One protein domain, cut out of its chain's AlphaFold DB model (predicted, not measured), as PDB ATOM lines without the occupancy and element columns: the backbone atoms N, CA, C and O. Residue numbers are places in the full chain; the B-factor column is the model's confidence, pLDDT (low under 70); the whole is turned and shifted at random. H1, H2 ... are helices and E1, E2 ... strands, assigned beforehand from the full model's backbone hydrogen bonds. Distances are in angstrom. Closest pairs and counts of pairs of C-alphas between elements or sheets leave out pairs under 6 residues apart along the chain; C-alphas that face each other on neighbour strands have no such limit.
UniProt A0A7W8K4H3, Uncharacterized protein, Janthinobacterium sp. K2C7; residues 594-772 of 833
ATOM      1  N   ASP A 594      -9.868  52.246  13.758       70.31
ATOM      2  CA  ASP A 594     -10.034  52.229  15.228       70.31
ATOM      3  C   ASP A 594     -11.478  51.867  15.631       70.31
ATOM      4  O   ASP A 594     -11.706  51.231  16.656       70.31
ATOM      5  N   TYR A 595     -12.456  52.245  14.802       75.88
ATOM      6  CA  TYR A 595     -13.865  51.917  14.982       75.88
ATOM      7  C   TYR A 595     -14.513  51.631  13.620       75.88
ATOM      8  O   TYR A 595     -14.525  52.503  12.749       75.88
ATOM      9  N   LEU A 596     -15.047  50.422  13.424       66.94
ATOM     10  CA  LEU A 596     -15.841  50.063  12.238       66.94
ATOM     11  C   LEU A 596     -17.321  50.394  12.475       66.94
ATOM     12  O   LEU A 596     -17.789  50.373  13.611       66.94
ATOM     13  N   ASN A 597     -18.079  50.689  11.416       66.38
ATOM     14  CA  ASN A 597     -19.526  50.945  11.500       66.38
ATOM     15  C   ASN A 597     -19.934  52.087  12.449       66.38
ATOM     16  O   ASN A 597     -20.950  52.006  13.137       66.38
ATOM     17  N   ALA A 598     -19.158  53.174  12.487       61.72
ATOM     18  CA  ALA A 598     -19.645  54.423  13.072       61.72
ATOM     19  C   ALA A 598     -20.787  54.981  12.200       61.72
ATOM     20  O   ALA A 598     -20.635  55.085  10.978       61.72
ATOM     21  N   ARG A 599     -21.926  55.358  12.801       60.59
ATOM     22  CA  ARG A 599     -22.999  56.041  12.059       60.59
ATOM     23  C   ARG A 599     -22.468  57.386  11.536       60.59
ATOM     24  O   ARG A 599     -21.815  58.131  12.266       60.59
ATOM     25  N   ARG A 600     -22.710  57.689  10.253       49.88
ATOM     26  CA  ARG A 600     -22.348  58.986   9.656       49.88
ATOM     27  C   ARG A 600     -23.293  60.060  10.193       49.88
ATOM     28  O   ARG A 600     -24.433  60.109   9.755       49.88
ATOM     29  N   ASP A 601     -22.826  60.847  11.160       44.16
ATOM     30  CA  ASP A 601     -22.912  62.318  11.207       44.16
ATOM     31  C   ASP A 601     -22.757  62.868  12.644       44.16
ATOM     32  O   ASP A 601     -23.424  62.438  13.573       44.16
ATOM     33  N   ARG A 602     -21.890  63.891  12.746       47.69
ATOM     34  CA  ARG A 602     -21.665  64.895  13.814       47.69
ATOM     35  C   ARG A 602     -21.199  64.459  15.223       47.69
ATOM     36  O   ARG A 602     -21.932  63.920  16.034       47.69
ATOM     37  N   ASN A 603     -19.968  64.912  15.507       47.41
ATOM     38  CA  ASN A 603     -19.326  65.186  16.801       47.41
ATOM     39  C   ASN A 603     -19.177  64.025  17.804       47.41
ATOM     40  O   ASN A 603     -19.864  63.957  18.817       47.41
ATOM     41  N   ALA A 604     -18.140  63.202  17.601       49.97
ATOM     42  CA  ALA A 604     -17.544  62.383  18.661       49.97
ATOM     43  C   ALA A 604     -16.818  63.289  19.682       49.97
ATOM     44  O   ALA A 604     -15.602  63.488  19.605       49.97
ATOM     45  N   GLU A 605     -17.571  63.901  20.598       43.97
ATOM     46  CA  GLU A 605     -17.057  64.896  21.554       43.97
ATOM     47  C   GLU A 605     -16.291  64.293  22.749       43.97
ATOM     48  O   GLU A 605     -15.547  65.015  23.409       43.97
ATOM     49  N   ALA A 606     -16.346  62.976  22.986       53.81
ATOM     50  CA  ALA A 606     -15.547  62.328  24.033       53.81
ATOM     51  C   ALA A 606     -15.282  60.838  23.742       53.81
ATOM     52  O   ALA A 606     -15.944  59.961  24.290       53.81
ATOM     53  N   ALA A 607     -14.311  60.537  22.874       61.38
ATOM     54  CA  ALA A 607     -13.828  59.165  22.718       61.38
ATOM     55  C   ALA A 607     -12.929  58.785  23.908       61.38
ATOM     56  O   ALA A 607     -11.900  59.430  24.127       61.38
ATOM     57  N   ILE A 608     -13.307  57.754  24.667       65.06
ATOM     58  CA  ILE A 608     -12.444  57.142  25.688       65.06
ATOM     59  C   ILE A 608     -11.841  55.887  25.067       65.06
ATOM     60  O   ILE A 608     -12.577  54.981  24.675       65.06
ATOM     61  N   ASN A 609     -10.510  55.842  24.995       75.06
ATOM     62  CA  ASN A 609      -9.774  54.738  24.393       75.06
ATOM     63  C   ASN A 609      -8.862  54.080  25.433       75.06
ATOM     64  O   ASN A 609      -8.112  54.770  26.124       75.06
ATOM     65  N   SER A 610      -8.874  52.750  25.491       81.50
ATOM     66  CA  SER A 610      -7.905  51.949  26.241       81.50
ATOM     67  C   SER A 610      -7.240  50.957  25.293       81.50
ATOM     68  O   SER A 610      -7.910  50.128  24.685       81.50
ATOM     69  N   LYS A 611      -5.916  51.055  25.150       84.94
ATOM     70  CA  LYS A 611      -5.138  50.306  24.155       84.94
ATOM     71  C   LYS A 611      -3.938  49.630  24.812       84.94
ATOM     72  O   LYS A 611      -3.161  50.291  25.502       84.94
ATOM     73  N   SER A 612      -3.775  48.323  24.610       87.44
ATOM     74  CA  SER A 612      -2.635  47.572  25.147       87.44
ATOM     75  C   SER A 612      -1.314  48.057  24.546       87.44
ATOM     76  O   SER A 612      -1.242  48.411  23.370       87.44
ATOM     77  N   GLY A 613      -0.253  48.092  25.356       81.00
ATOM     78  CA  GLY A 613       1.086  48.484  24.898       81.00
ATOM     79  C   GLY A 613       1.264  49.975  24.584       81.00
ATOM     80  O   GLY A 613       2.312  50.353  24.063       81.00
ATOM     81  N   VAL A 614       0.283  50.829  24.909       78.88
ATOM     82  CA  VAL A 614       0.328  52.281  24.676       78.88
ATOM     83  C   VAL A 614       0.056  53.056  25.967       78.88
ATOM     84  O   VAL A 614      -0.985  52.901  26.599       78.88
ATOM     85  N   SER A 615       0.979  53.943  26.345       63.25
ATOM     86  CA  SER A 615       0.825  54.848  27.491       63.25
ATOM     87  C   SER A 615       0.139  56.153  27.069       63.25
ATOM     88  O   SER A 615       0.668  56.882  26.232       63.25
ATOM     89  N   GLY A 616      -1.000  56.491  27.688       56.59
ATOM     90  CA  GLY A 616      -1.640  57.812  27.567       56.59
ATOM     91  C   GLY A 616      -2.551  58.031  26.352       56.59
ATOM     92  O   GLY A 616      -2.832  59.184  26.042       56.59
ATOM     93  N   ALA A 617      -2.975  56.953  25.674       53.59
ATOM     94  CA  ALA A 617      -3.907  56.881  24.531       53.59
ATOM     95  C   ALA A 617      -4.177  58.194  23.748       53.59
ATOM     96  O   ALA A 617      -5.333  58.620  23.635       53.59
ATOM     97  N   PRO A 618      -3.152  58.846  23.159       54.59
ATOM     98  CA  PRO A 618      -3.387  59.982  22.278       54.59
ATOM     99  C   PRO A 618      -4.163  59.515  21.038       54.59
ATOM    100  O   PRO A 618      -4.034  58.362  20.612       54.59
ATOM    101  N   LYS A 619      -4.940  60.408  20.411       55.34
ATOM    102  CA  LYS A 619      -5.613  60.107  19.134       55.34
ATOM    103  C   LYS A 619      -4.594  59.584  18.106       55.34
ATOM    104  O   LYS A 619      -3.626  60.275  17.803       55.34
ATOM    105  N   GLY A 620      -4.841  58.392  17.557       59.44
ATOM    106  CA  GLY A 620      -4.111  57.838  16.408       59.44
ATOM    107  C   GLY A 620      -3.065  56.751  16.693       59.44
ATOM    108  O   GLY A 620      -2.577  56.155  15.737       59.44
ATOM    109  N   GLN A 621      -2.723  56.439  17.950       71.88
ATOM    110  CA  GLN A 621      -1.868  55.272  18.241       71.88
ATOM    111  C   GLN A 621      -2.683  53.972  18.270       71.88
ATOM    112  O   GLN A 621      -3.801  53.949  18.787       71.88
ATOM    113  N   ARG A 622      -2.128  52.889  17.712       80.69
ATOM    114  CA  ARG A 622      -2.730  51.544  17.702       80.69
ATOM    115  C   ARG A 622      -2.265  50.726  18.902       80.69
ATOM    116  O   ARG A 622      -1.150  50.935  19.379       80.69
ATOM    117  N   ALA A 623      -3.116  49.818  19.377       86.88
ATOM    118  CA  ALA A 623      -2.718  48.853  20.394       86.88
ATOM    119  C   ALA A 623      -1.633  47.908  19.849       86.88
ATOM    120  O   ALA A 623      -1.421  47.805  18.642       86.88
ATOM    121  N   ARG A 624      -0.921  47.244  20.758       90.56
ATOM    122  CA  ARG A 624       0.131  46.273  20.440       90.56
ATOM    123  C   ARG A 624      -0.058  44.998  21.236       90.56
ATOM    124  O   ARG A 624      -0.620  45.034  22.339       90.56
ATOM    125  N   PHE A 625       0.453  43.894  20.708       93.69
ATOM    126  CA  PHE A 625       0.578  42.663  21.469       93.69
ATOM    127  C   PHE A 625       1.589  42.859  22.601       93.69
ATOM    128  O   PHE A 625       2.731  43.269  22.394       93.69
ATOM    129  N   VAL A 626       1.161  42.551  23.821       93.56
ATOM    130  CA  VAL A 626       1.992  42.612  25.023       93.56
ATOM    131  C   VAL A 626       2.267  41.183  25.491       93.56
ATOM    132  O   VAL A 626       1.325  40.384  25.536       93.56
ATOM    133  N   PRO A 627       3.521  40.839  25.840       92.00
ATOM    134  CA  PRO A 627       3.843  39.527  26.389       92.00
ATOM    135  C   PRO A 627       3.004  39.198  27.630       92.00
ATOM    136  O   PRO A 627       2.815  40.044  28.507       92.00
ATOM    137  N   SER A 628       2.526  37.961  27.708       89.69
ATOM    138  CA  SER A 628       1.883  37.363  28.877       89.69
ATOM    139  C   SER A 628       2.770  36.247  29.449       89.69
ATOM    140  O   SER A 628       3.867  35.989  28.952       89.69
ATOM    141  N   ALA A 629       2.309  35.563  30.500       83.50
ATOM    142  CA  ALA A 629       3.041  34.427  31.064       83.50
ATOM    143  C   ALA A 629       3.235  33.292  30.041       83.50
ATOM    144  O   ALA A 629       4.288  32.660  30.025       83.50
ATOM    145  N   THR A 630       2.243  33.058  29.178       84.56
ATOM    146  CA  THR A 630       2.153  31.914  28.253       84.56
ATOM    147  C   THR A 630       2.195  32.302  26.778       84.56
ATOM    148  O   THR A 630       2.237  31.417  25.932       84.56
ATOM    149  N   GLY A 631       2.256  33.592  26.445       92.81
ATOM    150  CA  GLY A 631       2.324  34.065  25.065       92.81
ATOM    151  C   GLY A 631       2.104  35.571  24.959       92.81
ATOM    152  O   GLY A 631       2.931  36.337  25.452       92.81
ATOM    153  N   TRP A 632       1.022  36.004  24.306       96.88
ATOM    154  CA  TRP A 632       0.746  37.418  24.034       96.88
ATOM    155  C   TRP A 632      -0.740  37.762  24.105       96.88
ATOM    156  O   TRP A 632      -1.602  36.985  23.707       96.88
ATOM    157  N   THR A 633      -1.029  38.987  24.542       96.25
ATOM    158  CA  THR A 633      -2.389  39.539  24.599       96.25
ATOM    159  C   THR A 633      -2.468  40.865  23.856       96.25
ATOM    160  O   THR A 633      -1.532  41.663  23.891       96.25
ATOM    161  N   TYR A 634      -3.597  41.113  23.203       94.50
ATOM    162  CA  TYR A 634      -3.923  42.364  22.529       94.50
ATOM    163  C   TYR A 634      -5.309  42.820  22.976       94.50
ATOM    164  O   TYR A 634      -6.246  42.017  23.002       94.50
ATOM    165  N   ALA A 635      -5.456  44.105  23.293       92.19
ATOM    166  CA  ALA A 635      -6.744  44.711  23.601       92.19
ATOM    167  C   ALA A 635      -6.829  46.137  23.041       92.19
ATOM    168  O   ALA A 635      -5.998  46.988  23.365       92.19
ATOM    169  N   ASP A 636      -7.863  46.396  22.245       89.25
ATOM    170  CA  ASP A 636      -8.236  47.725  21.764       89.25
ATOM    171  C   ASP A 636      -9.701  47.990  22.118       89.25
ATOM    172  O   ASP A 636     -10.611  47.303  21.650       89.25
ATOM    173  N   HIS A 637      -9.915  48.958  23.001       88.38
ATOM    174  CA  HIS A 637     -11.223  49.347  23.498       88.38
ATOM    175  C   HIS A 637     -11.495  50.804  23.151       88.38
ATOM    176  O   HIS A 637     -10.706  51.692  23.486       88.38
ATOM    177  N   VAL A 638     -12.626  51.036  22.493       84.69
ATOM    178  CA  VAL A 638     -13.067  52.351  22.036       84.69
ATOM    179  C   VAL A 638     -14.517  52.551  22.443       84.69
ATOM    180  O   VAL A 638     -15.388  51.751  22.099       84.69
ATOM    181  N   ARG A 639     -14.776  53.657  23.138       84.69
ATOM    182  CA  ARG A 639     -16.115  54.100  23.525       84.69
ATOM    183  C   ARG A 639     -16.393  55.471  22.936       84.69
ATOM    184  O   ARG A 639     -15.606  56.398  23.127       84.69
ATOM    185  N   LEU A 640     -17.525  55.601  22.261       82.50
ATOM    186  CA  LEU A 640     -17.984  56.818  21.614       82.50
ATOM    187  C   LEU A 640     -19.349  57.206  22.179       82.50
ATOM    188  O   LEU A 640     -20.211  56.351  22.340       82.50
ATOM    189  N   ALA A 641     -19.546  58.493  22.449       81.12
ATOM    190  CA  ALA A 641     -20.834  59.052  22.844       81.12
ATOM    191  C   ALA A 641     -21.231  60.158  21.865       81.12
ATOM    192  O   ALA A 641     -20.364  60.917  21.413       81.12
ATOM    193  N   TRP A 642     -22.520  60.254  21.550       77.94
ATOM    194  CA  TRP A 642     -23.053  61.297  20.678       77.94
ATOM    195  C   TRP A 642     -24.521  61.604  20.970       77.94
ATOM    196  O   TRP A 642     -25.239  60.822  21.592       77.94
ATOM    197  N   HIS A 643     -24.949  62.775  20.503       82.00
ATOM    198  CA  HIS A 643     -26.284  63.316  20.706       82.00
ATOM    199  C   HIS A 643     -26.869  63.779  19.365       82.00
ATOM    200  O   HIS A 643     -26.272  64.611  18.678       82.00
ATOM    201  N   GLU A 644     -28.042  63.267  18.996       81.06
ATOM    202  CA  GLU A 644     -28.794  63.697  17.817       81.06
ATOM    203  C   GLU A 644     -29.928  64.628  18.266       81.06
ATOM    204  O   GLU A 644     -30.852  64.212  18.963       81.06
ATOM    205  N   SER A 645     -29.866  65.905  17.887       77.19
ATOM    206  CA  SER A 645     -30.876  66.902  18.266       77.19
ATOM    207  C   SER A 645     -32.084  66.894  17.320       77.19
ATOM    208  O   SER A 645     -31.942  66.732  16.110       77.19
ATOM    209  N   GLY A 646     -33.278  67.154  17.853       79.81
ATOM    210  CA  GLY A 646     -34.526  67.215  17.091       79.81
ATOM    211  C   GLY A 646     -35.748  67.127  18.005       79.81
ATOM    212  O   GLY A 646     -35.601  67.022  19.217       79.81
ATOM    213  N   PHE A 647     -36.955  67.134  17.424       78.06
ATOM    214  CA  PHE A 647     -38.208  66.954  18.181       78.06
ATOM    215  C   PHE A 647     -38.228  65.630  18.963       78.06
ATOM    216  O   PHE A 647     -38.698  65.591  20.096       78.06
ATOM    217  N   ASN A 648     -37.662  64.579  18.362       83.75
ATOM    218  CA  ASN A 648     -37.190  63.391  19.058       83.75
ATOM    219  C   ASN A 648     -35.663  63.460  19.043       83.75
ATOM    220  O   ASN A 648     -35.049  63.261  17.996       83.75
ATOM    221  N   SER A 649     -35.069  63.816  20.173       85.31
ATOM    222  CA  SER A 649     -33.621  63.775  20.355       85.31
ATOM    223  C   SER A 649     -33.172  62.385  20.802       85.31
ATOM    224  O   SER A 649     -33.925  61.678  21.475       85.31
ATOM    225  N   HIS A 650     -31.949  62.011  20.438       86.12
ATOM    226  CA  HIS A 650     -31.359  60.724  20.780       86.12
ATOM    227  C   HIS A 650     -30.023  60.906  21.499       86.12
ATOM    228  O   HIS A 650     -29.119  61.543  20.963       86.12
ATOM    229  N   ASP A 651     -29.885  60.312  22.684       86.69
ATOM    230  CA  ASP A 651     -28.607  60.153  23.383       86.69
ATOM    231  C   ASP A 651     -28.097  58.734  23.160       86.69
ATOM    232  O   ASP A 651     -28.790  57.763  23.474       86.69
ATOM    233  N   ARG A 652     -26.887  58.605  22.616       84.69
ATOM    234  CA  ARG A 652     -26.349  57.319  22.179       84.69
ATOM    235  C   ARG A 652     -24.930  57.103  22.648       84.69
ATOM    236  O   ARG A 652     -24.140  58.037  22.803       84.69
ATOM    237  N   GLU A 653     -24.603  55.833  22.816       86.50
ATOM    238  CA  GLU A 653     -23.232  55.409  23.020       86.50
ATOM    239  C   GLU A 653     -22.984  54.085  22.340       86.50
ATOM    240  O   GLU A 653     -23.829  53.181  22.348       86.50
ATOM    241  N   SER A 654     -21.769  53.986  21.839       86.69
ATOM    242  CA  SER A 654     -21.328  52.855  21.067       86.69
ATOM    243  C   SER A 654     -19.942  52.466  21.512       86.69
ATOM    244  O   SER A 654     -19.033  53.292  21.636       86.69
ATOM    245  N   GLU A 655     -19.798  51.189  21.806       88.69
ATOM    246  CA  GLU A 655     -18.610  50.632  22.412       88.69
ATOM    247  C   GLU A 655     -18.150  49.428  21.596       88.69
ATOM    248  O   GLU A 655     -18.935  48.563  21.192       88.69
ATOM    249  N   GLN A 656     -16.846  49.395  21.349       90.06
ATOM    250  CA  GLN A 656     -16.166  48.312  20.671       90.06
ATOM    251  C   GLN A 656     -15.003  47.840  21.534       90.06
ATOM    252  O   GLN A 656     -14.167  48.638  21.956       90.06
ATOM    253  N   GLU A 657     -14.922  46.532  21.745       90.94
ATOM    254  CA  GLU A 657     -13.762  45.899  22.361       90.94
ATOM    255  C   GLU A 657     -13.245  44.785  21.452       90.94
ATOM    256  O   GLU A 657     -13.925  43.781  21.222       90.94
ATOM    257  N   LEU A 658     -12.033  44.975  20.942       91.81
ATOM    258  CA  LEU A 658     -11.307  44.004  20.145       91.81
ATOM    259  C   LEU A 658     -10.220  43.365  21.005       91.81
ATOM    260  O   LEU A 658      -9.336  44.052  21.517       91.81
ATOM    261  N   LYS A 659     -10.276  42.042  21.159       94.75
ATOM    262  CA  LYS A 659      -9.314  41.270  21.947       94.75
ATOM    263  C   LYS A 659      -8.745  40.123  21.139       94.75
ATOM    264  O   LYS A 659      -9.502  39.367  20.530       94.75
ATOM    265  N   PHE A 660      -7.432  39.950  21.231       96.50
ATOM    266  CA  PHE A 660      -6.757  38.743  20.769       96.50
ATOM    267  C   PHE A 660      -5.890  38.162  21.872       96.50
ATOM    268  O   PHE A 660      -5.294  38.888  22.668       96.50
ATOM    269  N   ASN A 661      -5.825  36.840  21.903       96.94
ATOM    270  CA  ASN A 661      -4.997  36.099  22.830       96.94
ATOM    271  C   ASN A 661      -4.253  35.004  22.072       96.94
ATOM    272  O   ASN A 661      -4.852  34.317  21.245       96.94
ATOM    273  N   VAL A 662      -2.963  34.874  22.346       97.69
ATOM    274  CA  VAL A 662      -2.088  33.857  21.773       97.69
ATOM    275  C   VAL A 662      -1.404  33.155  22.934       97.69
ATOM    276  O   VAL A 662      -0.559  33.756  23.590       97.69
ATOM    277  N   ASP A 663      -1.761  31.901  23.181       96.56
ATOM    278  CA  ASP A 663      -1.245  31.111  24.296       96.56
ATOM    279  C   ASP A 663      -0.512  29.868  23.807       96.56
ATOM    280  O   ASP A 663      -1.026  29.097  23.002       96.56
ATOM    281  N   VAL A 664       0.676  29.639  24.358       96.44
ATOM    282  CA  VAL A 664       1.440  28.403  24.193       96.44
ATOM    283  C   VAL A 664       1.265  27.562  25.452       96.44
ATOM    284  O   VAL A 664       1.570  28.002  26.563       96.44
ATOM    285  N   SER A 665       0.770  26.340  25.290       95.12
ATOM    286  CA  SER A 665       0.519  25.418  26.398       95.12
ATOM    287  C   SER A 665       0.631  23.957  25.963       95.12
ATOM    288  O   SER A 665       0.878  23.653  24.799       95.12
ATOM    289  N   MET A 666       0.446  23.040  26.911       95.62
ATOM    290  CA  MET A 666       0.317  21.612  26.634       95.62
ATOM    291  C   MET A 666      -1.164  21.233  26.637       95.62
ATOM    292  O   MET A 666      -1.822  21.352  27.670       95.62
ATOM    293  N   GLN A 667      -1.689  20.767  25.503       94.25
ATOM    294  CA  GLN A 667      -3.079  20.312  25.376       94.25
ATOM    295  C   GLN A 667      -3.125  18.889  24.812       94.25
ATOM    296  O   GLN A 667      -2.299  18.549  23.964       94.25
ATOM    297  N   PRO A 668      -4.070  18.042  25.251       93.19
ATOM    298  CA  PRO A 668      -4.265  16.737  24.639       93.19
ATOM    299  C   PRO A 668      -4.760  16.879  23.189       93.19
ATOM    300  O   PRO A 668      -5.589  17.740  22.886       93.19
ATOM    301  N   ASP A 669      -4.259  16.033  22.293       88.31
ATOM    302  CA  ASP A 669      -4.855  15.814  20.974       88.31
ATOM    303  C   ASP A 669      -6.133  14.956  21.067       88.31
ATOM    304  O   ASP A 669      -6.586  14.572  22.150       88.31
ATOM    305  N   THR A 670      -6.742  14.643  19.921       85.25
ATOM    306  CA  THR A 670      -7.963  13.822  19.849       85.25
ATOM    307  C   THR A 670      -7.776  12.389  20.358       85.25
ATOM    308  O   THR A 670      -8.762  11.747  20.716       85.25
ATOM    309  N   ALA A 671      -6.536  11.897  20.428       87.31
ATOM    310  CA  ALA A 671      -6.179  10.602  20.999       87.31
ATOM    311  C   ALA A 671      -5.775  10.698  22.486       87.31
ATOM    312  O   ALA A 671      -5.459   9.681  23.104       87.31
ATOM    313  N   GLY A 672      -5.799  11.898  23.076       88.94
ATOM    314  CA  GLY A 672      -5.429  12.151  24.466       88.94
ATOM    315  C   GLY A 672      -3.926  12.333  24.703       88.94
ATOM    316  O   GLY A 672      -3.518  12.488  25.855       88.94
ATOM    317  N   ALA A 673      -3.093  12.334  23.658       89.00
ATOM    318  CA  ALA A 673      -1.656  12.541  23.806       89.00
ATOM    319  C   ALA A 673      -1.349  14.028  24.009       89.00
ATOM    320  O   ALA A 673      -1.871  14.883  23.298       89.00
ATOM    321  N   SER A 674      -0.496  14.351  24.982       92.38
ATOM    322  CA  SER A 674      -0.124  15.738  25.279       92.38
ATOM    323  C   SER A 674       0.723  16.335  24.151       92.38
ATOM    324  O   SER A 674       1.758  15.768  23.797       92.38
ATOM    325  N   ARG A 675       0.292  17.474  23.596       94.00
ATOM    326  CA  ARG A 675       0.955  18.191  22.497       94.00
ATOM    327  C   ARG A 675       1.273  19.622  22.880       94.00
ATOM    328  O   ARG A 675       0.417  20.318  23.440       94.00
ATOM    329  N   LEU A 676       2.456  20.088  22.483       96.25
ATOM    330  CA  LEU A 676       2.725  21.517  22.422       96.25
ATOM    331  C   LEU A 676       1.683  22.163  21.506       96.25
ATOM    332  O   LEU A 676       1.535  21.787  20.342       96.25
ATOM    333  N   THR A 677       0.925  23.094  22.069       96.75
ATOM    334  CA  THR A 677      -0.260  23.670  21.450       96.75
ATOM    335  C   THR A 677      -0.192  25.185  21.521       96.75
ATOM    336  O   THR A 677       0.061  25.755  22.580       96.75
ATOM    337  N   LEU A 678      -0.437  25.819  20.382       97.31
ATOM    338  CA  LEU A 678      -0.585  27.256  20.236       97.31
ATOM    339  C   LEU A 678      -2.063  27.554  19.968       97.31
ATOM    340  O   LEU A 678      -2.590  27.218  18.907       97.31
ATOM    341  N   ASP A 679      -2.723  28.159  20.947       97.12
ATOM    342  CA  ASP A 679      -4.119  28.573  20.874       97.12
ATOM    343  C   ASP A 679      -4.193  30.073  20.583       97.12
ATOM    344  O   ASP A 679      -3.700  30.905  21.343       97.12
ATOM    345  N   ILE A 680      -4.829  30.419  19.469       97.31
ATOM    346  CA  ILE A 680      -5.074  31.788  19.030       97.31
ATOM    347  C   ILE A 680      -6.572  32.036  19.142       97.31
ATOM    348  O   ILE A 680      -7.368  31.302  18.562       97.31
ATOM    349  N   ALA A 681      -6.984  33.072  19.859       96.69
ATOM    350  CA  ALA A 681      -8.389  33.429  20.009       96.69
ATOM    351  C   ALA A 681      -8.615  34.901  19.682       96.69
ATOM    352  O   ALA A 681      -7.897  35.764  20.184       96.69
ATOM    353  N   GLY A 682      -9.641  35.179  18.880       96.31
ATOM    354  CA  GLY A 682     -10.121  36.522  18.579       96.31
ATOM    355  C   GLY A 682     -11.531  36.741  19.109       96.31
ATOM    356  O   GLY A 682     -12.390  35.861  19.021       96.31
ATOM    357  N   SER A 683     -11.781  37.925  19.659       96.00
ATOM    358  CA  SER A 683     -13.087  38.337  20.165       96.00
ATOM    359  C   SER A 683     -13.369  39.787  19.794       96.00
ATOM    360  O   SER A 683     -12.577  40.672  20.112       96.00
ATOM    361  N   LEU A 684     -14.539  40.025  19.207       94.19
ATOM    362  CA  LEU A 684     -15.089  41.351  18.948       94.19
ATOM    363  C   LEU A 684     -16.375  41.516  19.753       94.19
ATOM    364  O   LEU A 684     -17.361  40.819  19.511       94.19
ATOM    365  N   MET A 685     -16.373  42.437  20.709       94.38
ATOM    366  CA  MET A 685     -17.575  42.868  21.412       94.38
ATOM    367  C   MET A 685     -18.056  44.189  20.823       94.38
ATOM    368  O   MET A 685     -17.267  45.119  20.647       94.38
ATOM    369  N   ARG A 686     -19.352  44.258  20.528       92.88
ATOM    370  CA  ARG A 686     -20.050  45.470  20.114       92.88
ATOM    371  C   ARG A 686     -21.224  45.723  21.036       92.88
ATOM    372  O   ARG A 686     -22.002  44.807  21.309       92.88
ATOM    373  N   TYR A 687     -21.349  46.961  21.484       92.56
ATOM    374  CA  TYR A 687     -22.446  47.429  22.309       92.56
ATOM    375  C   TYR A 687     -22.959  48.758  21.771       92.56
ATOM    376  O   TYR A 687     -22.178  49.626  21.392       92.56
ATOM    377  N   GLU A 688     -24.276  48.889  21.728       90.88
ATOM    378  CA  GLU A 688     -24.979  50.080  21.275       90.88
ATOM    379  C   GLU A 688     -26.132  50.335  22.245       90.88
ATOM    380  O   GLU A 688     -26.904  49.419  22.555       90.88
ATOM    381  N   TRP A 689     -26.287  51.571  22.711       90.69
ATOM    382  CA  TRP A 689     -27.531  51.998  23.346       90.69
ATOM    383  C   TRP A 689     -28.029  53.322  22.797       90.69
ATOM    384  O   TRP A 689     -27.259  54.156  22.330       90.69
ATOM    385  N   ASP A 690     -29.344  53.487  22.884       89.69
ATOM    386  CA  ASP A 690     -30.076  54.654  22.423       89.69
ATOM    387  C   ASP A 690     -31.126  55.039  23.461       89.69
ATOM    388  O   ASP A 690     -31.874  54.189  23.954       89.69
ATOM    389  N   GLN A 691     -31.187  56.319  23.799       90.62
ATOM    390  CA  GLN A 691     -32.255  56.909  24.587       90.62
ATOM    391  C   GLN A 691     -32.950  57.984  23.781       90.62
ATOM    392  O   GLN A 691     -32.327  58.934  23.326       90.62
ATOM    393  N   VAL A 692     -34.267  57.855  23.687       89.12
ATOM    394  CA  VAL A 692     -35.118  58.846  23.040       89.12
ATOM    395  C   VAL A 692     -35.607  59.820  24.092       89.12
ATOM    396  O   VAL A 692     -36.199  59.416  25.100       89.12
ATOM    397  N   ASN A 693     -35.429  61.105  23.819       88.06
ATOM    398  CA  ASN A 693     -36.097  62.170  24.542       88.06
ATOM    399  C   ASN A 693     -36.934  63.000  23.569       88.06
ATOM    400  O   ASN A 693     -36.524  63.226  22.433       88.06
ATOM    401  N   GLN A 694     -38.093  63.476  24.008       87.62
ATOM    402  CA  GLN A 694     -39.010  64.242  23.175       87.62
ATOM    403  C   GLN A 694     -39.222  65.650  23.726       87.62
ATOM    404  O   GLN A 694     -39.346  65.850  24.939       87.62
ATOM    405  N   ASP A 695     -39.305  66.617  22.820       83.44
ATOM    406  CA  ASP A 695     -39.690  67.983  23.146       83.44
ATOM    407  C   ASP A 695     -41.216  68.128  23.117       83.44
ATOM    408  O   ASP A 695     -41.882  67.820  22.130       83.44
ATOM    409  N   PHE A 696     -41.786  68.634  24.207       80.00
ATOM    410  CA  PHE A 696     -43.203  68.966  24.326       80.00
ATOM    411  C   PHE A 696     -43.387  70.484  24.436       80.00
ATOM    412  O   PHE A 696     -42.475  71.195  24.870       80.00
ATOM    413  N   PRO A 697     -44.586  71.018  24.126       72.25
ATOM    414  CA  PRO A 697     -44.901  72.407  24.436       72.25
ATOM    415  C   PRO A 697     -44.603  72.686  25.921       72.25
ATOM    416  O   PRO A 697     -45.164  72.030  26.797       72.25
ATOM    417  N   PHE A 698     -43.706  73.643  26.190       77.25
ATOM    418  CA  PHE A 698     -43.236  74.070  27.522       77.25
ATOM    419  C   PHE A 698     -42.260  73.140  28.272       77.25
ATOM    420  O   PHE A 698     -41.876  73.474  29.395       77.25
ATOM    421  N   LYS A 699     -41.825  72.009  27.698       76.38
ATOM    422  CA  LYS A 699     -40.841  71.120  28.341       76.38
ATOM    423  C   LYS A 699     -40.005  70.371  27.304       76.38
ATOM    424  O   LYS A 699     -40.528  69.524  26.590       76.38
ATOM    425  N   ASN A 700     -38.709  70.653  27.276       80.31
ATOM    426  CA  ASN A 700     -37.771  70.019  26.352       80.31
ATOM    427  C   ASN A 700     -37.115  68.786  26.996       80.31
ATOM    428  O   ASN A 700     -37.045  68.694  28.227       80.31
ATOM    429  N   ASN A 701     -36.599  67.880  26.167       80.19
ATOM    430  CA  ASN A 701     -35.787  66.725  26.552       80.19
ATOM    431  C   ASN A 701     -36.472  65.771  27.555       80.19
ATOM    432  O   ASN A 701     -35.881  65.345  28.552       80.19
ATOM    433  N   VAL A 702     -37.751  65.452  27.337       85.44
ATOM    434  CA  VAL A 702     -38.490  64.514  28.193       85.44
ATOM    435  C   VAL A 702     -38.125  63.080  27.827       85.44
ATOM    436  O   VAL A 702     -38.390  62.650  26.711       85.44
ATOM    437  N   TYR A 703     -37.580  62.325  28.781       88.81
ATOM    438  CA  TYR A 703     -37.249  60.908  28.609       88.81
ATOM    439  C   TYR A 703     -38.461  60.082  28.155       88.81
ATOM    440  O   TYR A 703     -39.472  60.009  28.861       88.81
ATOM    441  N   MET A 704     -38.340  59.435  26.996       86.38
ATOM    442  CA  MET A 704     -39.364  58.550  26.430       86.38
ATOM    443  C   MET A 704     -39.020  57.075  26.629       86.38
ATOM    444  O   MET A 704     -39.908  56.251  26.847       86.38
ATOM    445  N   GLY A 705     -37.736  56.731  26.608       88.19
ATOM    446  CA  GLY A 705     -37.281  55.367  26.819       88.19
ATOM    447  C   GLY A 705     -35.842  55.152  26.373       88.19
ATOM    448  O   GLY A 705     -35.257  55.996  25.699       88.19
ATOM    449  N   LYS A 706     -35.294  53.996  26.741       91.44
ATOM    450  CA  LYS A 706     -33.931  53.557  26.452       91.44
ATOM    451  C   LYS A 706     -33.941  52.124  25.931       91.44
ATOM    452  O   LYS A 706     -34.595  51.266  26.522       91.44
ATOM    453  N   GLY A 707     -33.184  51.857  24.877       92.38
ATOM    454  CA  GLY A 707     -32.905  50.523  24.357       92.38
ATOM    455  C   GLY A 707     -31.404  50.276  24.284       92.38
ATOM    456  O   GLY A 707     -30.634  51.212  24.084       92.38
ATOM    457  N   TRP A 708     -30.973  49.031  24.459       93.88
ATOM    458  CA  TRP A 708     -29.575  48.649  24.276       93.88
ATOM    459  C   TRP A 708     -29.438  47.239  23.707       93.88
ATOM    460  O   TRP A 708     -30.289  46.375  23.930       93.88
ATOM    461  N   ALA A 709     -28.342  47.011  22.988       94.88
ATOM    462  CA  ALA A 709     -27.980  45.736  22.392       94.88
ATOM    463  C   ALA A 709     -26.472  45.503  22.512       94.88
ATOM    464  O   ALA A 709     -25.671  46.417  22.328       94.88
ATOM    465  N   ARG A 710     -26.083  44.261  22.794       95.12
ATOM    466  CA  ARG A 710     -24.699  43.797  22.853       95.12
ATOM    467  C   ARG A 710     -24.559  42.501  22.074       95.12
ATOM    468  O   ARG A 710     -25.357  41.582  22.258       95.12
ATOM    469  N   ALA A 711     -23.507  42.389  21.277       96.06
ATOM    470  CA  ALA A 711     -23.090  41.120  20.703       96.06
ATOM    471  C   ALA A 711     -21.595  40.890  20.922       96.06
ATOM    472  O   ALA A 711     -20.796  41.820  20.858       96.06
ATOM    473  N   THR A 712     -21.214  39.640  21.173       96.81
ATOM    474  CA  THR A 712     -19.811  39.213  21.194       96.81
ATOM    475  C   THR A 712     -19.605  38.112  20.167       96.81
ATOM    476  O   THR A 712     -20.180  37.031  20.297       96.81
ATOM    477  N   LEU A 713     -18.776  38.387  19.163       95.56
ATOM    478  CA  LEU A 713     -18.357  37.442  18.135       95.56
ATOM    479  C   LEU A 713     -16.989  36.873  18.498       95.56
ATOM    480  O   LEU A 713     -16.130  37.602  18.997       95.56
ATOM    481  N   ARG A 714     -16.780  35.575  18.263       97.06
ATOM    482  CA  ARG A 714     -15.534  34.893  18.628       97.06
ATOM    483  C   ARG A 714     -15.095  33.907  17.563       97.06
ATOM    484  O   ARG A 714     -15.921  33.228  16.956       97.06
ATOM    485  N   TRP A 715     -13.788  33.778  17.416       96.62
ATOM    486  CA  TRP A 715     -13.166  32.682  16.694       96.62
ATOM    487  C   TRP A 715     -11.929  32.192  17.445       96.62
ATOM    488  O   TRP A 715     -11.354  32.911  18.264       96.62
ATOM    489  N   SER A 716     -11.532  30.954  17.182       96.75
ATOM    490  CA  SER A 716     -10.323  30.345  17.728       96.75
ATOM    491  C   SER A 716      -9.624  29.494  16.677       96.75
ATOM    492  O   SER A 716     -10.293  28.787  15.923       96.75
ATOM    493  N   ILE A 717      -8.298  29.512  16.680       97.19
ATOM    494  CA  ILE A 717      -7.433  28.630  15.906       97.19
ATOM    495  C   ILE A 717      -6.546  27.882  16.895       97.19
ATOM    496  O   ILE A 717      -5.916  28.494  17.753       97.19
ATOM    497  N   ARG A 718      -6.492  26.563  16.768       96.88
ATOM    498  CA  ARG A 718      -5.623  25.696  17.558       96.88
ATOM    499  C   ARG A 718      -4.596  25.058  16.648       96.88
ATOM    500  O   ARG A 718      -4.982  24.350  15.720       96.88
ATOM    501  N   LEU A 719      -3.318  25.268  16.946       96.94
ATOM    502  CA  LEU A 719      -2.187  24.658  16.253       96.94
ATOM    503  C   LEU A 719      -1.501  23.666  17.193       96.94
ATOM    504  O   LEU A 719      -1.162  24.029  18.315       96.94
ATOM    505  N   GLN A 720      -1.276  22.436  16.748       95.38
ATOM    506  CA  GLN A 720      -0.596  21.404  17.531       95.38
ATOM    507  C   GLN A 720       0.639  20.916  16.789       95.38
ATOM    508  O   GLN A 720       0.554  20.540  15.619       95.38
ATOM    509  N   PHE A 721       1.776  20.916  17.480       94.56
ATOM    510  CA  PHE A 721       3.037  20.418  16.944       94.56
ATOM    511  C   PHE A 721       3.066  18.893  17.056       94.56
ATOM    512  O   PHE A 721       2.861  18.327  18.133       94.56
ATOM    513  N   ILE A 722       3.313  18.224  15.932       90.56
ATOM    514  CA  ILE A 722       3.314  16.767  15.822       90.56
ATOM    515  C   ILE A 722       4.619  16.308  15.184       90.56
ATOM    516  O   ILE A 722       4.977  16.737  14.088       90.56
ATOM    517  N   ALA A 723       5.297  15.385  15.860       86.62
ATOM    518  CA  ALA A 723       6.386  14.628  15.269       86.62
ATOM    519  C   ALA A 723       5.822  13.589  14.287       86.62
ATOM    520  O   ALA A 723       5.091  12.675  14.680       86.62
ATOM    521  N   GLY A 724       6.112  13.781  13.004       75.25
ATOM    522  CA  GLY A 724       5.684  12.926  11.908       75.25
ATOM    523  C   GLY A 724       6.445  11.603  11.851       75.25
ATOM    524  O   GLY A 724       7.500  11.415  12.459       75.25
ATOM    525  N   THR A 725       5.913  10.660  11.074       70.25
ATOM    526  CA  THR A 725       6.554   9.357  10.833       70.25
ATOM    527  C   THR A 725       7.780   9.439   9.919       70.25
ATOM    528  O   THR A 725       8.478   8.442   9.754       70.25
ATOM    529  N   ASP A 726       8.032  10.603   9.331       67.75
ATOM    530  CA  ASP A 726       9.183  10.964   8.504       67.75
ATOM    531  C   ASP A 726      10.332  11.582   9.320       67.75
ATOM    532  O   ASP A 726      11.367  11.932   8.760       67.75
ATOM    533  N   GLY A 727      10.162  11.699  10.642       72.50
ATOM    534  CA  GLY A 727      11.155  12.273  11.541       72.50
ATOM    535  C   GLY A 727      11.149  13.797  11.574       72.50
ATOM    536  O   GLY A 727      12.091  14.363  12.116       72.50
ATOM    537  N   LYS A 728      10.110  14.454  11.038       83.12
ATOM    538  CA  LYS A 728       9.981  15.919  10.998       83.12
ATOM    539  C   LYS A 728       8.907  16.430  11.948       83.12
ATOM    540  O   LYS A 728       7.956  15.725  12.270       83.12
ATOM    541  N   ILE A 729       9.033  17.681  12.385       88.81
ATOM    542  CA  ILE A 729       7.965  18.363  13.126       88.81
ATOM    543  C   ILE A 729       7.032  19.053  12.134       88.81
ATOM    544  O   ILE A 729       7.451  19.893  11.340       88.81
ATOM    545  N   THR A 730       5.751  18.725  12.222       88.81
ATOM    546  CA  THR A 730       4.669  19.354  11.462       88.81
ATOM    547  C   THR A 730       3.686  20.018  12.414       88.81
ATOM    548  O   THR A 730       3.701  19.765  13.619       88.81
ATOM    549  N   ILE A 731       2.829  20.885  11.882       92.25
ATOM    550  CA  ILE A 731       1.750  21.499  12.648       92.25
ATOM    551  C   ILE A 731       0.424  21.069  12.036       92.25
ATOM    552  O   ILE A 731       0.155  21.335  10.865       92.25
ATOM    553  N   THR A 732      -0.426  20.448  12.845       90.81
ATOM    554  CA  THR A 732      -1.847  20.299  12.520       90.81
ATOM    555  C   THR A 732      -2.608  21.487  13.071       90.81
ATOM    556  O   THR A 732      -2.331  21.919  14.189       90.81
ATOM    557  N   HIS A 733      -3.586  21.991  12.327       92.00
ATOM    558  CA  HIS A 733      -4.400  23.111  12.775       92.00
ATOM    559  C   HIS A 733      -5.891  22.817  12.667       92.00
ATOM    560  O   HIS A 733      -6.326  21.997  11.861       92.00
ATOM    561  N   SER A 734      -6.668  23.496  13.502       93.25
ATOM    562  CA  SER A 734      -8.123  23.537  13.413       93.25
ATOM    563  C   SER A 734      -8.613  24.939  13.743       93.25
ATOM    564  O   SER A 734      -8.123  25.564  14.684       93.25
ATOM    565  N   SER A 735      -9.579  25.428  12.977       93.50
ATOM    566  CA  SER A 735     -10.184  26.744  13.151       93.50
ATOM    567  C   SER A 735     -11.679  26.602  13.443       93.50
ATOM    568  O   SER A 735     -12.357  25.696  12.958       93.50
ATOM    569  N   LYS A 736     -12.207  27.470  14.309       93.44
ATOM    570  CA  LYS A 736     -13.616  27.466  14.713       93.44
ATOM    571  C   LYS A 736     -14.116  28.887  14.919       93.44
ATOM    572  O   LYS A 736     -13.546  29.632  15.712       93.44
ATOM    573  N   ALA A 737     -15.225  29.231  14.273       91.88
ATOM    574  CA  ALA A 737     -16.031  30.397  14.622       91.88
ATOM    575  C   ALA A 737     -17.157  29.978  15.583       91.88
ATOM    576  O   ALA A 737     -17.688  28.869  15.485       91.88
ATOM    577  N   ALA A 738     -17.497  30.841  16.536       90.75
ATOM    578  CA  ALA A 738     -18.623  30.640  17.440       90.75
ATOM    579  C   ALA A 738     -19.791  31.553  17.052       90.75
ATOM    580  O   ALA A 738     -19.579  32.681  16.606       90.75
ATOM    581  N   GLU A 739     -21.012  31.076  17.288       90.12
ATOM    582  CA  GLU A 739     -22.218  31.890  17.134       90.12
ATOM    583  C   GLU A 739     -22.163  33.143  18.027       90.12
ATOM    584  O   GLU A 739     -21.684  33.057  19.169       90.12
ATOM    585  N   PRO A 740     -22.667  34.302  17.559       93.56
ATOM    586  CA  PRO A 740     -22.677  35.524  18.353       93.56
ATOM    587  C   PRO A 740     -23.446  35.348  19.667       93.56
ATOM    588  O   PRO A 740     -24.624  34.979  19.677       93.56
ATOM    589  N   VAL A 741     -22.802  35.680  20.788       96.12
ATOM    590  CA  VAL A 741     -23.476  35.781  22.090       96.12
ATOM    591  C   VAL A 741     -24.179  37.129  22.151       96.12
ATOM    592  O   VAL A 741     -23.530  38.161  21.998       96.12
ATOM    593  N   LYS A 742     -25.498  37.113  22.352       96.31
ATOM    594  CA  LYS A 742     -26.387  38.265  22.178       96.31
ATOM    595  C   LYS A 742     -27.111  38.613  23.475       96.31
ATOM    596  O   LYS A 742     -27.747  37.750  24.073       96.31
ATOM    597  N   GLU A 743     -27.069  39.882  23.861       95.12
ATOM    598  CA  GLU A 743     -27.793  40.438  25.008       95.12
ATOM    599  C   GLU A 743     -28.496  41.732  24.576       95.12
ATOM    600  O   GLU A 743     -27.966  42.491  23.769       95.12
ATOM    601  N   SER A 744     -29.699  41.997  25.076       93.62
ATOM    602  CA  SER A 744     -30.412  43.255  24.810       93.62
ATOM    603  C   SER A 744     -31.372  43.575  25.950       93.62
ATOM    604  O   SER A 744     -31.719  42.696  26.743       93.62
ATOM    605  N   GLY A 745     -31.810  44.828  26.036       90.81
ATOM    606  CA  GLY A 745     -32.784  45.244  27.035       90.81
ATOM    607  C   GLY A 745     -33.394  46.608  26.746       90.81
ATOM    608  O   GLY A 745     -32.891  47.382  25.931       90.81
ATOM    609  N   THR A 746     -34.498  46.901  27.435       91.06
ATOM    610  CA  THR A 746     -35.275  48.133  27.254       91.06
ATOM    611  C   THR A 746     -35.723  48.731  28.581       91.06
ATOM    612  O   THR A 746     -35.800  48.048  29.603       91.06
ATOM    613  N   GLY A 747     -36.042  50.022  28.560       85.00
ATOM    614  CA  GLY A 747     -36.711  50.734  29.640       85.00
ATOM    615  C   GLY A 747     -37.586  51.866  29.096       85.00
ATOM    616  O   GLY A 747     -37.268  52.477  28.079       85.00
ATOM    617  N   GLY A 748     -38.687  52.179  29.781       79.88
ATOM    618  CA  GLY A 748     -39.660  53.172  29.306       79.88
ATOM    619  C   GLY A 748     -40.488  52.669  28.116       79.88
ATOM    620  O   GLY A 748     -40.807  51.486  28.045       79.88
ATOM    621  N   VAL A 749     -40.848  53.566  27.195       79.50
ATOM    622  CA  VAL A 749     -41.716  53.287  26.029       79.50
ATOM    623  C   VAL A 749     -40.895  52.965  24.764       79.50
ATOM    624  O   VAL A 749     -41.411  52.972  23.651       79.50
ATOM    625  N   TYR A 750     -39.595  52.690  24.913       80.50
ATOM    626  CA  TYR A 750     -38.708  52.384  23.788       80.50
ATOM    627  C   TYR A 750     -39.083  51.043  23.141       80.50
ATOM    628  O   TYR A 750     -39.132  50.018  23.824       80.50
ATOM    629  N   SER A 751     -39.306  51.034  21.825       77.88
ATOM    630  CA  SER A 751     -39.704  49.843  21.068       77.88
ATOM    631  C   SER A 751     -39.028  49.813  19.698       77.88
ATOM    632  O   SER A 751     -39.096  50.789  18.956       77.88
ATOM    633  N   VAL A 752     -38.438  48.671  19.347       79.88
ATOM    634  CA  VAL A 752     -37.919  48.341  18.006       79.88
ATOM    635  C   VAL A 752     -38.291  46.897  17.670       79.88
ATOM    636  O   VAL A 752     -38.601  46.124  18.579       79.88
ATOM    637  N   ALA A 753     -38.309  46.544  16.383       81.25
ATOM    638  CA  ALA A 753     -38.724  45.212  15.944       81.25
ATOM    639  C   ALA A 753     -37.653  44.161  16.270       81.25
ATOM    640  O   ALA A 753     -37.982  43.090  16.778       81.25
ATOM    641  N   ASP A 754     -36.380  44.493  16.038       87.25
ATOM    642  CA  ASP A 754     -35.240  43.668  16.433       87.25
ATOM    643  C   ASP A 754     -34.054  44.546  16.852       87.25
ATOM    644  O   ASP A 754     -33.434  45.223  16.034       87.25
ATOM    645  N   PHE A 755     -33.689  44.495  18.135       87.88
ATOM    646  CA  PHE A 755     -32.548  45.234  18.684       87.88
ATOM    647  C   PHE A 755     -31.224  44.905  17.984       87.88
ATOM    648  O   PHE A 755     -30.356  45.770  17.862       87.88
ATOM    649  N   PHE A 756     -31.041  43.677  17.505       90.62
ATOM    650  CA  PHE A 756     -29.784  43.282  16.876       90.62
ATOM    651  C   PHE A 756     -29.683  43.779  15.438       90.62
ATOM    652  O   PHE A 756     -28.589  44.126  14.997       90.62
ATOM    653  N   THR A 757     -30.802  43.868  14.726       86.75
ATOM    654  CA  THR A 757     -30.836  44.378  13.352       86.75
ATOM    655  C   THR A 757     -30.937  45.905  13.325       86.75
ATOM    656  O   THR A 757     -30.115  46.554  12.681       86.75
ATOM    657  N   ASP A 758     -31.876  46.488  14.073       83.56
ATOM    658  CA  ASP A 758     -32.252  47.904  13.959       83.56
ATOM    659  C   ASP A 758     -31.337  48.846  14.762       83.56
ATOM    660  O   ASP A 758     -31.035  49.965  14.328       83.56
ATOM    661  N   LEU A 759     -30.894  48.407  15.950       86.81
ATOM    662  CA  LEU A 759     -30.007  49.195  16.811       86.81
ATOM    663  C   LEU A 759     -28.537  48.866  16.529       86.81
ATOM    664  O   LEU A 759     -27.774  49.774  16.197       86.81
ATOM    665  N   LEU A 760     -28.161  47.581  16.607       87.69
ATOM    666  CA  LEU A 760     -26.764  47.135  16.504       87.69
ATOM    667  C   LEU A 760     -26.253  46.937  15.067       87.69
ATOM    668  O   LEU A 760     -25.053  47.063  14.834       87.69
ATOM    669  N   GLY A 761     -27.121  46.600  14.109       88.44
ATOM    670  CA  GLY A 761     -26.695  46.242  12.750       88.44
ATOM    671  C   GLY A 761     -25.849  44.961  12.696       88.44
ATOM    672  O   GLY A 761     -24.867  44.890  11.957       88.44
ATOM    673  N   LEU A 762     -26.204  43.944  13.491       89.38
ATOM    674  CA  LEU A 762     -25.380  42.756  13.747       89.38
ATOM    675  C   LEU A 762     -24.985  41.980  12.483       89.38
ATOM    676  O   LEU A 762     -23.901  41.402  12.458       89.38
ATOM    677  N   HIS A 763     -25.819  41.966  11.442       88.06
ATOM    678  CA  HIS A 763     -25.474  41.327  10.167       88.06
ATOM    679  C   HIS A 763     -24.216  41.943   9.543       88.06
ATOM    680  O   HIS A 763     -23.242  41.229   9.329       88.06
ATOM    681  N   GLY A 764     -24.188  43.271   9.370       85.69
ATOM    682  CA  GLY A 764     -23.016  43.971   8.836       85.69
ATOM    683  C   GLY A 764     -21.789  43.825   9.736       85.69
ATOM    684  O   GLY A 764     -20.702  43.542   9.252       85.69
ATOM    685  N   VAL A 765     -21.969  43.899  11.062       87.56
ATOM    686  CA  VAL A 765     -20.881  43.641  12.026       87.56
ATOM    687  C   VAL A 765     -20.313  42.223  11.880       87.56
ATOM    688  O   VAL A 765     -19.108  42.031  12.024       87.56
ATOM    689  N   SER A 766     -21.165  41.230  11.616       86.56
ATOM    690  CA  SER A 766     -20.749  39.831  11.474       86.56
ATOM    691  C   SER A 766     -20.000  39.587  10.170       86.56
ATOM    692  O   SER A 766     -18.964  38.921  10.193       86.56
ATOM    693  N   ASP A 767     -20.491  40.141   9.061       84.69
ATOM    694  CA  ASP A 767     -19.821  40.059   7.761       84.69
ATOM    695  C   ASP A 767     -18.467  40.778   7.807       84.69
ATOM    696  O   ASP A 767     -17.438  40.173   7.511       84.69
ATOM    697  N   ASP A 768     -18.425  42.007   8.330       83.19
ATOM    698  CA  ASP A 768     -17.174  42.747   8.507       83.19
ATOM    699  C   ASP A 768     -16.187  42.000   9.404       83.19
ATOM    700  O   ASP A 768     -14.992  41.974   9.121       83.19
ATOM    701  N   TRP A 769     -16.651  41.385  10.499       86.12
ATOM    702  CA  TRP A 769     -15.787  40.610  11.391       86.12
ATOM    703  C   TRP A 769     -15.160  39.401  10.692       86.12
ATOM    704  O   TRP A 769     -13.993  39.088  10.934       86.12
ATOM    705  N   ARG A 770     -15.924  38.733   9.823       81.25
ATOM    706  CA  ARG A 770     -15.470  37.561   9.073       81.25
ATOM    707  C   ARG A 770     -14.491  37.937   7.963       81.25
ATOM    708  O   ARG A 770     -13.482  37.251   7.804       81.25
ATOM    709  N   ASP A 771     -14.774  39.023   7.251       78.69
ATOM    710  CA  ASP A 771     -14.164  39.318   5.951       78.69
ATOM    711  C   ASP A 771     -13.021  40.363   6.040       78.69
ATOM    712  O   ASP A 771     -12.441  40.758   5.029       78.69
ATOM    713  N   ASN A 772     -12.643  40.799   7.253       80.81
ATOM    714  CA  ASN A 772     -11.540  41.747   7.470       80.81
ATOM    715  C   ASN A 772     -10.156  41.082   7.665       80.81
ATOM    716  O   ASN A 772     -10.017  39.863   7.767       80.81
TER     717      ASN A 772
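What this domain is: This is residues 594 to 772 of the 833 residues of an uncharacterized protein of Janthinobacterium sp. K2C7 (UniProt A0A7W8K4H3). What is the main picture? One long, twisted sheet of six strands makes the domain, its strands running along the longest axis as a chain of hairpins. The short helices H1 and H2, at the end of the printed part, cover a patch of one face over E5, and no named helix lies on the other face. What is the make-up? The 179 printed residues hold E1 to E6, then H1 and H2; the class is mostly strand, and the antiparallel sheet has the order E1, E2, E3, E4, E5, E6. What is the outline? It is a loose rod spanning 83 by 38 by 24 A, with a radius of gyration of the C-alphas of 21.7 A.

How they stand to each other: How do the strands pair? E1, residues 608 to 611, E2, 631 to 644, E3, 648 to 668, E4, 674 to 696, E5, 699 to 723, and E6, 729 to 748, form a meander, each strand the antiparallel neighbour of the one before; E1 and E6 are the edge strands. Which backbone atoms show it? Within hydrogen-bond range are N 610 and O 637 at 2.9 A for E1 and E2, N 634 and O 660 at 2.8 A for E2 and E3, N 657 and O 685 at 2.9 A for E3 and E4, N 684 and O 713 at 2.9 A for E4 and E5, and N 718 and O 734 at 2.8 A for E5 and E6. Where are the helices? H1, residues 755 to 759, and H2, residues 762 to 771, are on the same face of the sheet, at heights over the sheet of 8.1 A and 9.9 A. The closest C-alphas of H1 and E5 are those of Phe 755 and Ala 709, 5.9 A apart, and those of H2 and E5 are Ser 766 and Leu 713, 7.5 A apart. H2 runs along the strands, at 25 degrees to E5 on the local plane, and in both helices every O i to N i+4 pair is within hydrogen-bond range.

Where its parts are: How long are the elements from first to last C-alpha? E5 measures 74.8 A, E4 68.5 A, E6 61.2 A, E3 57.4 A, E2 43.6 A and H2 14.1 A. Where do strands bend? E3 bends by 79 degrees at residue 665 and E4 by 56 degrees at residue 677. Where are the anchors? C-alpha 608 of E1 is at (-12.444, 57.142, 25.688), and C-alpha 771 of H2 is at (-14.164, 39.318, 5.951).

The domain as a whole: How large is it? The two C-alphas farthest apart, those of Phe 698 and Asp 726, are 84.2 A apart, and the printed part has no cut. Which link is long? The link from E1 to E2 has 19 residues, of which residues 626 to 627 pair antiparallel with residues 632 to 633 of E2. Where is confidence low? The pLDDT is under 70 at residues 596 to 608, 615 to 620 and 726.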